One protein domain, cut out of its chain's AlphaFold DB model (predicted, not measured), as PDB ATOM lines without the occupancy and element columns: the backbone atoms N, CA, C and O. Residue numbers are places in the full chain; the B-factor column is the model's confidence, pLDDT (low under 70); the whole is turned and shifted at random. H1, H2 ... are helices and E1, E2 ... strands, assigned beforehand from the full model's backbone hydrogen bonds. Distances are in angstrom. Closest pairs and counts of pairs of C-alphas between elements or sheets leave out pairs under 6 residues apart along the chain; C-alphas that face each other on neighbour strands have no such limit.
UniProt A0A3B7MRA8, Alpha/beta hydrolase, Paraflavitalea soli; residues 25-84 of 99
ATOM      1  N   GLY A  25       4.857 -22.820 -30.432       84.06
ATOM      2  CA  GLY A  25       5.783 -23.122 -31.520       84.06
ATOM      3  C   GLY A  25       7.044 -22.253 -31.572       84.06
ATOM      4  O   GLY A  25       7.276 -21.418 -30.691       84.06
ATOM      5  N   PRO A  26       7.873 -22.453 -32.618       88.88
ATOM      6  CA  PRO A  26       9.138 -21.746 -32.802       88.88
ATOM      7  C   PRO A  26       8.959 -20.222 -32.741       88.88
ATOM      8  O   PRO A  26       8.220 -19.640 -33.535       88.88
ATOM      9  N   THR A  27       9.645 -19.576 -31.803       86.94
ATOM     10  CA  THR A  27       9.498 -18.154 -31.475       86.94
ATOM     11  C   THR A  27      10.782 -17.390 -31.767       86.94
ATOM     12  O   THR A  27      11.875 -17.823 -31.408       86.94
ATOM     13  N   VAL A  28      10.651 -16.220 -32.391       85.62
ATOM     14  CA  VAL A  28      11.768 -15.296 -32.630       85.62
ATOM     15  C   VAL A  28      11.742 -14.197 -31.577       85.62
ATOM     16  O   VAL A  28      10.732 -13.507 -31.429       85.62
ATOM     17  N   LEU A  29      12.856 -14.000 -30.871       85.50
ATOM     18  CA  LEU A  29      13.005 -12.896 -29.925       85.50
ATOM     19  C   LEU A  29      13.728 -11.723 -30.586       85.50
ATOM     20  O   LEU A  29      14.809 -11.881 -31.147       85.50
ATOM     21  N   VAL A  30      13.142 -10.530 -30.490       86.94
ATOM     22  CA  VAL A  30      13.714  -9.299 -31.043       86.94
ATOM     23  C   VAL A  30      14.004  -8.325 -29.909       86.94
ATOM     24  O   VAL A  30      13.105  -7.941 -29.162       86.94
ATOM     25  N   GLY A  31      15.263  -7.918 -29.784       82.62
ATOM     26  CA  GLY A  31      15.754  -7.042 -28.728       82.62
ATOM     27  C   GLY A  31      16.290  -5.748 -29.318       82.62
ATOM     28  O   GLY A  31      17.136  -5.772 -30.209       82.62
ATOM     29  N   HIS A  32      15.808  -4.614 -28.812       85.81
ATOM     30  CA  HIS A  32      16.309  -3.285 -29.158       85.81
ATOM     31  C   HIS A  32      17.021  -2.659 -27.963       85.81
ATOM     32  O   HIS A  32      16.497  -2.712 -26.846       85.81
ATOM     33  N   SER A  33      18.179  -2.027 -28.180       86.19
ATOM     34  CA  SER A  33      18.973  -1.436 -27.095       86.19
ATOM     35  C   SER A  33      19.198  -2.464 -25.969       86.19
ATOM     36  O   SER A  33      19.635  -3.586 -26.239       86.19
ATOM     37  N   TRP A  34      18.875  -2.132 -24.715       83.50
ATOM     38  CA  TRP A  34      18.975  -3.034 -23.561       83.50
ATOM     39  C   TRP A  34      18.205  -4.353 -23.728       83.50
ATOM     40  O   TRP A  34      18.560  -5.360 -23.121       83.50
ATOM     41  N   GLY A  35      17.185  -4.380 -24.592       81.94
ATOM     42  CA  GLY A  35      16.446  -5.596 -24.922       81.94
ATOM     43  C   GLY A  35      17.337  -6.715 -25.465       81.94
ATOM     44  O   GLY A  35      17.002  -7.879 -25.293       81.94
ATOM     45  N   GLY A  36      18.494  -6.382 -26.043       82.75
ATOM     46  CA  GLY A  36      19.488  -7.372 -26.445       82.75
ATOM     47  C   GLY A  36      20.008  -8.222 -25.277       82.75
ATOM     48  O   GLY A  36      20.067  -9.441 -25.399       82.75
ATOM     49  N   VAL A  37      20.250  -7.623 -24.104       83.06
ATOM     50  CA  VAL A  37      20.632  -8.367 -22.885       83.06
ATOM     51  C   VAL A  37      19.525  -9.348 -22.490       83.06
ATOM     52  O   VAL A  37      19.787 -10.504 -22.192       83.06
ATOM     53  N   VAL A  38      18.267  -8.903 -22.544       86.62
ATOM     54  CA  VAL A  38      17.109  -9.711 -22.132       86.62
ATOM     55  C   VAL A  38      16.907 -10.925 -23.042       86.62
ATOM     56  O   VAL A  38      16.704 -12.030 -22.544       86.62
ATOM     57  N   ILE A  39      16.976 -10.740 -24.367       82.31
ATOM     58  CA  ILE A  39      16.798 -11.855 -25.310       82.31
ATOM     59  C   ILE A  39      17.998 -12.808 -25.320       82.31
ATOM     60  O   ILE A  39      17.812 -13.981 -25.619       82.31
ATOM     61  N   THR A  40      19.201 -12.314 -24.994       82.69
ATOM     62  CA  THR A  40      20.409 -13.147 -24.869       82.69
ATOM     63  C   THR A  40      20.216 -14.150 -23.738       82.69
ATOM     64  O   THR A  40      20.358 -15.350 -23.945       82.69
ATOM     65  N   GLU A  41      19.782 -13.672 -22.570       83.31
ATOM     66  CA  GLU A  41      19.514 -14.522 -21.404       83.31
ATOM     67  C   GLU A  41      18.359 -15.509 -21.646       83.31
ATOM     68  O   GLU A  41      18.431 -16.671 -21.253       83.31
ATOM     69  N   ALA A  42      17.287 -15.067 -22.311       85.19
ATOM     70  CA  ALA A  42      16.120 -15.909 -22.591       85.19
ATOM     71  C   ALA A  42      16.310 -16.860 -23.792       85.19
ATOM     72  O   ALA A  42      15.466 -17.726 -24.032       85.19
ATOM     73  N   GLY A  43      17.398 -16.715 -24.556       84.25
ATOM     74  CA  GLY A  43      17.625 -17.427 -25.817       84.25
ATOM     75  C   GLY A  43      17.762 -18.946 -25.689       84.25
ATOM     76  O   GLY A  43      17.548 -19.657 -26.665       84.25
ATOM     77  N   ASN A  44      18.046 -19.447 -24.484       83.50
ATOM     78  CA  ASN A  44      18.144 -20.882 -24.191       83.50
ATOM     79  C   ASN A  44      16.783 -21.563 -23.965       83.50
ATOM     80  O   ASN A  44      16.729 -22.764 -23.697       83.50
ATOM     81  N   HIS A  45      15.679 -20.819 -24.022       84.56
ATOM     82  CA  HIS A  45      14.347 -21.390 -23.878       84.56
ATOM     83  C   HIS A  45      14.016 -22.325 -25.063       84.56
ATOM     84  O   HIS A  45      14.239 -21.942 -26.211       84.56
ATOM     85  N   PRO A  46      13.422 -23.516 -24.837       86.50
ATOM     86  CA  PRO A  46      13.239 -24.542 -25.877       86.50
ATOM     87  C   PRO A  46      12.403 -24.089 -27.083       86.50
ATOM     88  O   PRO A  46      12.598 -24.582 -28.189       86.50
ATOM     89  N   ASN A  47      11.488 -23.138 -26.880       83.75
ATOM     90  CA  ASN A  47      10.662 -22.580 -27.954       83.75
ATOM     91  C   ASN A  47      11.367 -21.484 -28.774       83.75
ATOM     92  O   ASN A  47      10.797 -21.030 -29.763       83.75
ATOM     93  N   VAL A  48      12.559 -21.014 -28.392       85.25
ATOM     94  CA  VAL A  48      13.261 -19.948 -29.126       85.25
ATOM     95  C   VAL A  48      13.973 -20.534 -30.339       85.25
ATOM     96  O   VAL A  48      14.791 -21.436 -30.220       85.25
ATOM     97  N   ALA A  49      13.669 -19.996 -31.517       84.31
ATOM     98  CA  ALA A  49      14.230 -20.437 -32.790       84.31
ATOM     99  C   ALA A  49      15.349 -19.523 -33.304       84.31
ATOM    100  O   ALA A  49      16.231 -19.972 -34.033       84.31
ATOM    101  N   SER A  50      15.299 -18.230 -32.968       79.81
ATOM    102  CA  SER A  50      16.319 -17.251 -33.353       79.81
ATOM    103  C   SER A  50      16.228 -15.961 -32.532       79.81
ATOM    104  O   SER A  50      15.199 -15.662 -31.916       79.81
ATOM    105  N   LEU A  51      17.322 -15.192 -32.547       80.25
ATOM    106  CA  LEU A  51      17.460 -13.900 -31.877       80.25
ATOM    107  C   LEU A  51      17.737 -12.800 -32.911       80.25
ATOM    108  O   LEU A  51      18.519 -12.983 -33.842       80.25
ATOM    109  N   VAL A  52      17.125 -11.631 -32.750       80.75
ATOM    110  CA  VAL A  52      17.358 -10.469 -33.619       80.75
ATOM    111  C   VAL A  52      17.755  -9.269 -32.772       80.75
ATOM    112  O   VAL A  52      17.006  -8.851 -31.888       80.75
ATOM    113  N   TYR A  53      18.914  -8.684 -33.080       76.88
ATOM    114  CA  TYR A  53      19.473  -7.543 -32.360       76.88
ATOM    115  C   TYR A  53      19.324  -6.273 -33.197       76.88
ATOM    116  O   TYR A  53      19.934  -6.108 -34.259       76.88
ATOM    117  N   VAL A  54      18.512  -5.341 -32.705       79.50
ATOM    118  CA  VAL A  54      18.253  -4.056 -33.359       79.50
ATOM    119  C   VAL A  54      18.941  -2.964 -32.557       79.50
ATOM    120  O   VAL A  54      18.405  -2.513 -31.550       79.50
ATOM    121  N   VAL A  55      20.134  -2.534 -32.979       79.31
ATOM    122  CA  VAL A  55      20.909  -1.496 -32.259       79.31
ATOM    123  C   VAL A  55      20.985  -1.829 -30.758       79.31
ATOM    124  O   VAL A  55      20.641  -1.028 -29.889       79.31
ATOM    125  N   ALA A  56      21.314  -3.085 -30.467       77.25
ATOM    126  CA  ALA A  56      21.128  -3.691 -29.158       77.25
ATOM    127  C   ALA A  56      22.442  -4.188 -28.560       77.25
ATOM    128  O   ALA A  56      23.420  -4.405 -29.272       77.25
ATOM    129  N   PHE A  57      22.444  -4.360 -27.239       79.06
ATOM    130  CA  PHE A  57      23.557  -4.980 -26.522       79.06
ATOM    131  C   PHE A  57      23.612  -6.475 -26.841       79.06
ATOM    132  O   PHE A  57      22.570  -7.123 -26.873       79.06
ATOM    133  N   GLN A  58      24.808  -7.026 -27.037       82.12
ATOM    134  CA  GLN A  58      24.984  -8.447 -27.350       82.12
ATOM    135  C   GLN A  58      26.156  -9.040 -26.548       82.12
ATOM    136  O   GLN A  58      27.185  -9.365 -27.141       82.12
ATOM    137  N   PRO A  59      26.045  -9.107 -25.206       73.75
ATOM    138  CA  PRO A  59      27.098  -9.680 -24.372       73.75
ATOM    139  C   PRO A  59      27.322 -11.161 -24.701       73.75
ATOM    140  O   PRO A  59      26.371 -11.882 -25.006       73.75
ATOM    141  N   ASP A  60      28.573 -11.612 -24.616       77.12
ATOM    142  CA  ASP A  60      28.885 -13.043 -24.667       77.12
ATOM    143  C   ASP A  60      28.475 -13.748 -23.359       77.12
ATOM    144  O   ASP A  60      28.297 -13.120 -22.311       77.12
ATOM    145  N   ASN A  61      28.368 -15.082 -23.389       70.75
ATOM    146  CA  ASN A  61      28.057 -15.875 -22.196       70.75
ATOM    147  C   ASN A  61      29.044 -15.587 -21.053       70.75
ATOM    148  O   ASN A  61      30.254 -15.780 -21.189       70.75
ATOM    149  N   GLY A  62      28.507 -15.183 -19.899       74.50
ATOM    150  CA  GLY A  62      29.295 -14.842 -18.713       74.50
ATOM    151  C   GLY A  62      29.907 -13.437 -18.736       74.50
ATOM    152  O   GLY A  62      30.581 -13.059 -17.778       74.50
ATOM    153  N   GLU A  63      29.666 -12.648 -19.783       75.75
ATOM    154  CA  GLU A  63      30.044 -11.240 -19.845       75.75
ATOM    155  C   GLU A  63      28.926 -10.349 -19.289       75.75
ATOM    156  O   GLU A  63      27.738 -10.549 -19.542       75.75
ATOM    157  N   THR A  64      29.292  -9.314 -18.530       82.12
ATOM    158  CA  THR A  64      28.303  -8.311 -18.106       82.12
ATOM    159  C   THR A  64      27.999  -7.343 -19.247       82.12
ATOM    160  O   THR A  64      28.888  -6.973 -20.013       82.12
ATOM    161  N   ALA A  65      26.772  -6.817 -19.305       80.25
ATOM    162  CA  ALA A  65      26.406  -5.795 -20.290       80.25
ATOM    163  C   ALA A  65      27.348  -4.573 -20.270       80.25
ATOM    164  O   ALA A  65      27.631  -3.987 -21.313       80.25
ATOM    165  N   LEU A  66      27.862  -4.206 -19.089       82.81
ATOM    166  CA  LEU A  66      28.826  -3.117 -18.939       82.81
ATOM    167  C   LEU A  66      30.199  -3.477 -19.523       82.81
ATOM    168  O   LEU A  66      30.799  -2.660 -20.217       82.81
ATOM    169  N   GLN A  67      30.692  -4.687 -19.256       80.31
ATOM    170  CA  GLN A  67      31.962  -5.166 -19.802       80.31
ATOM    171  C   GLN A  67      31.911  -5.254 -21.329       80.31
ATOM    172  O   GLN A  67      32.828  -4.760 -21.995       80.31
ATOM    173  N   TRP A  68      30.798  -5.756 -21.868       80.81
ATOM    174  CA  TRP A  68      30.549  -5.738 -23.300       80.81
ATOM    175  C   TRP A  68      30.539  -4.305 -23.823       80.81
ATOM    176  O   TRP A  68      31.293  -3.988 -24.725       80.81
ATOM    177  N   PHE A  69      29.769  -3.393 -23.222       75.56
ATOM    178  CA  PHE A  69      29.650  -2.013 -23.710       75.56
ATOM    179  C   PHE A  69      30.990  -1.275 -23.796       75.56
ATOM    180  O   PHE A  69      31.243  -0.550 -24.756       75.56
ATOM    181  N   LEU A  70      31.858  -1.466 -22.802       80.19
ATOM    182  CA  LEU A  70      33.175  -0.828 -22.762       80.19
ATOM    183  C   LEU A  70      34.158  -1.416 -23.783       80.19
ATOM    184  O   LEU A  70      35.110  -0.737 -24.169       80.19
ATOM    185  N   THR A  71      33.952  -2.665 -24.202       74.81
ATOM    186  CA  THR A  71      34.847  -3.386 -25.122       74.81
ATOM    187  C   THR A  71      34.237  -3.634 -26.498       74.81
ATOM    188  O   THR A  71      34.933  -4.112 -27.399       74.81
ATOM    189  N   ALA A  72      32.963  -3.279 -26.672       66.56
ATOM    190  CA  ALA A  72      32.196  -3.519 -27.873       66.56
ATOM    191  C   ALA A  72      32.922  -2.862 -29.050       66.56
ATOM    192  O   ALA A  72      33.261  -1.671 -28.985       66.56
ATOM    193  N   PRO A  73      33.166  -3.606 -30.144       59.69
ATOM    194  CA  PRO A  73      33.635  -3.005 -31.380       59.69
ATOM    195  C   PRO A  73      32.694  -1.850 -31.714       59.69
ATOM    196  O   PRO A  73      31.477  -2.049 -31.726       59.69
ATOM    197  N   ARG A  74      33.235  -0.636 -31.921       48.25
ATOM    198  CA  ARG A  74      32.418   0.545 -32.238       48.25
ATOM    199  C   ARG A  74      31.421   0.141 -33.320       48.25
ATOM    200  O   ARG A  74      31.839  -0.313 -34.384       48.25
ATOM    201  N   LEU A  75      30.131   0.294 -33.023       55.78
ATOM    202  CA  LEU A  75      29.008   0.018 -33.918       55.78
ATOM    203  C   LEU A  75      29.013   1.020 -35.082       55.78
ATOM    204  O   LEU A  75      28.106   1.834 -35.228       55.78
ATOM    205  N   MET A  76      30.057   1.012 -35.909       40.22
ATOM    206  CA  MET A  76      30.236   1.952 -37.010       40.22
ATOM    207  C   MET A  76      29.383   1.568 -38.225       40.22
ATOM    208  O   MET A  76      29.744   1.861 -39.353       40.22
ATOM    209  N   ASN A  77      28.259   0.876 -38.032       40.91
ATOM    210  CA  ASN A  77      27.320   0.502 -39.088       40.91
ATOM    211  C   ASN A  77      25.985   0.130 -38.420       40.91
ATOM    212  O   ASN A  77      25.754  -1.036 -38.109       40.91
ATOM    213  N   SER A  78      25.115   1.107 -38.152       47.88
ATOM    214  CA  SER A  78      23.776   0.926 -37.562       47.88
ATOM    215  C   SER A  78      22.838   0.123 -38.479       47.88
ATOM    216  O   SER A  78      21.872   0.645 -39.027       47.88
ATOM    217  N   SER A  79      23.143  -1.153 -38.682       45.56
ATOM    218  CA  SER A  79      22.367  -2.102 -39.470       45.56
ATOM    219  C   SER A  79      21.879  -3.189 -38.527       45.56
ATOM    220  O   SER A  79      22.639  -3.693 -37.700       45.56
ATOM    221  N   VAL A  80      20.580  -3.475 -38.600       52.69
ATOM    222  CA  VAL A  80      19.939  -4.581 -37.883       52.69
ATOM    223  C   VAL A  80      20.791  -5.834 -38.071       52.69
ATOM    224  O   VAL A  80      21.009  -6.251 -39.210       52.69
ATOM    225  N   GLN A  81      21.290  -6.418 -36.980       57.38
ATOM    226  CA  GLN A  81      22.017  -7.678 -37.062       57.38
ATOM    227  C   GLN A  81      21.029  -8.822 -36.860       57.38
ATOM    228  O   GLN A  81      20.501  -9.050 -35.769       57.38
ATOM    229  N   TYR A  82      20.761  -9.530 -37.956       46.22
ATOM    230  CA  TYR A  82      20.045 -10.798 -37.946       46.22
ATOM    231  C   TYR A  82      21.055 -11.905 -37.661       46.22
ATOM    232  O   TYR A  82      21.869 -12.230 -38.526       46.22
ATOM    233  N   ILE A  83      21.022 -12.468 -36.455       51.84
ATOM    234  CA  ILE A  83      21.901 -13.574 -36.077       51.84
ATOM    235  C   ILE A  83      21.027 -14.789 -35.764       51.84
ATOM    236  O   ILE A  83      20.428 -14.899 -34.700       51.84
ATOM    237  N   THR A  84      20.947 -15.719 -36.712       41.69
ATOM    238  CA  THR A  84      20.349 -17.036 -36.469       41.69
ATOM    239  C   THR A  84      21.397 -17.927 -35.806       41.69
ATOM    240  O   THR A  84      22.391 -18.274 -36.439       41.69
TER     241      THR A  84
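What this domain is: This is residues 25 to 84 of the 99 residues of the protein "Alpha/beta hydrolase" of Paraflavitalea soli (UniProt A0A3B7MRA8). A small three-stranded sheet has helix H1 over one face and its other face bare, while H2 sits off one end of the sheet. The 60 printed residues run E1, H1, E2, H2, E3, a mixed class; the mixed sheet's order is E1, E2, E3. The whole is compact, radius of gyration of the C-alphas 11.5 A, spanning 36 by 25 by 15 A.

How they stand to each other: Inner strand E2, residues 48 to 56, is parallel to E1, residues 27 to 33, and antiparallel to E3, residues 81 to 83. Within hydrogen-bond range are N 31 and O 52, 2.9 A, and N 53 and O 81, 3.1 A. H1, residues 35 to 42, is on the sheet over E1, at a height over the sheet of 7.3 A; the closest C-alphas of E1 and H1, those of Gly 31 and Ile 39, are 6.0 A apart, and the closest C-alphas of H1 and E2, those of Gly 36 and Ala 56, are 4.9 A apart. E1, H1, E2 form a strand-helix-strand unit, parallel neighbours joined through a helix, with a right-handed crossover. H2, residues 65 to 71, is not on the sheet. In both helices every O i to N i+4 pair is within hydrogen-bond range.

Where its parts are: E1 starts at C-alpha 27 (9.498, -18.154, -31.475) and measures 19.7 A, E2 18.1 A, H1 10.6 A, H2 10.0 A. E3 ends at C-alpha 83 (21.901, -13.574, -36.077).

The domain as a whole: The printed part has no cut and no long link. Residues 72 to 84 have pLDDT under 70.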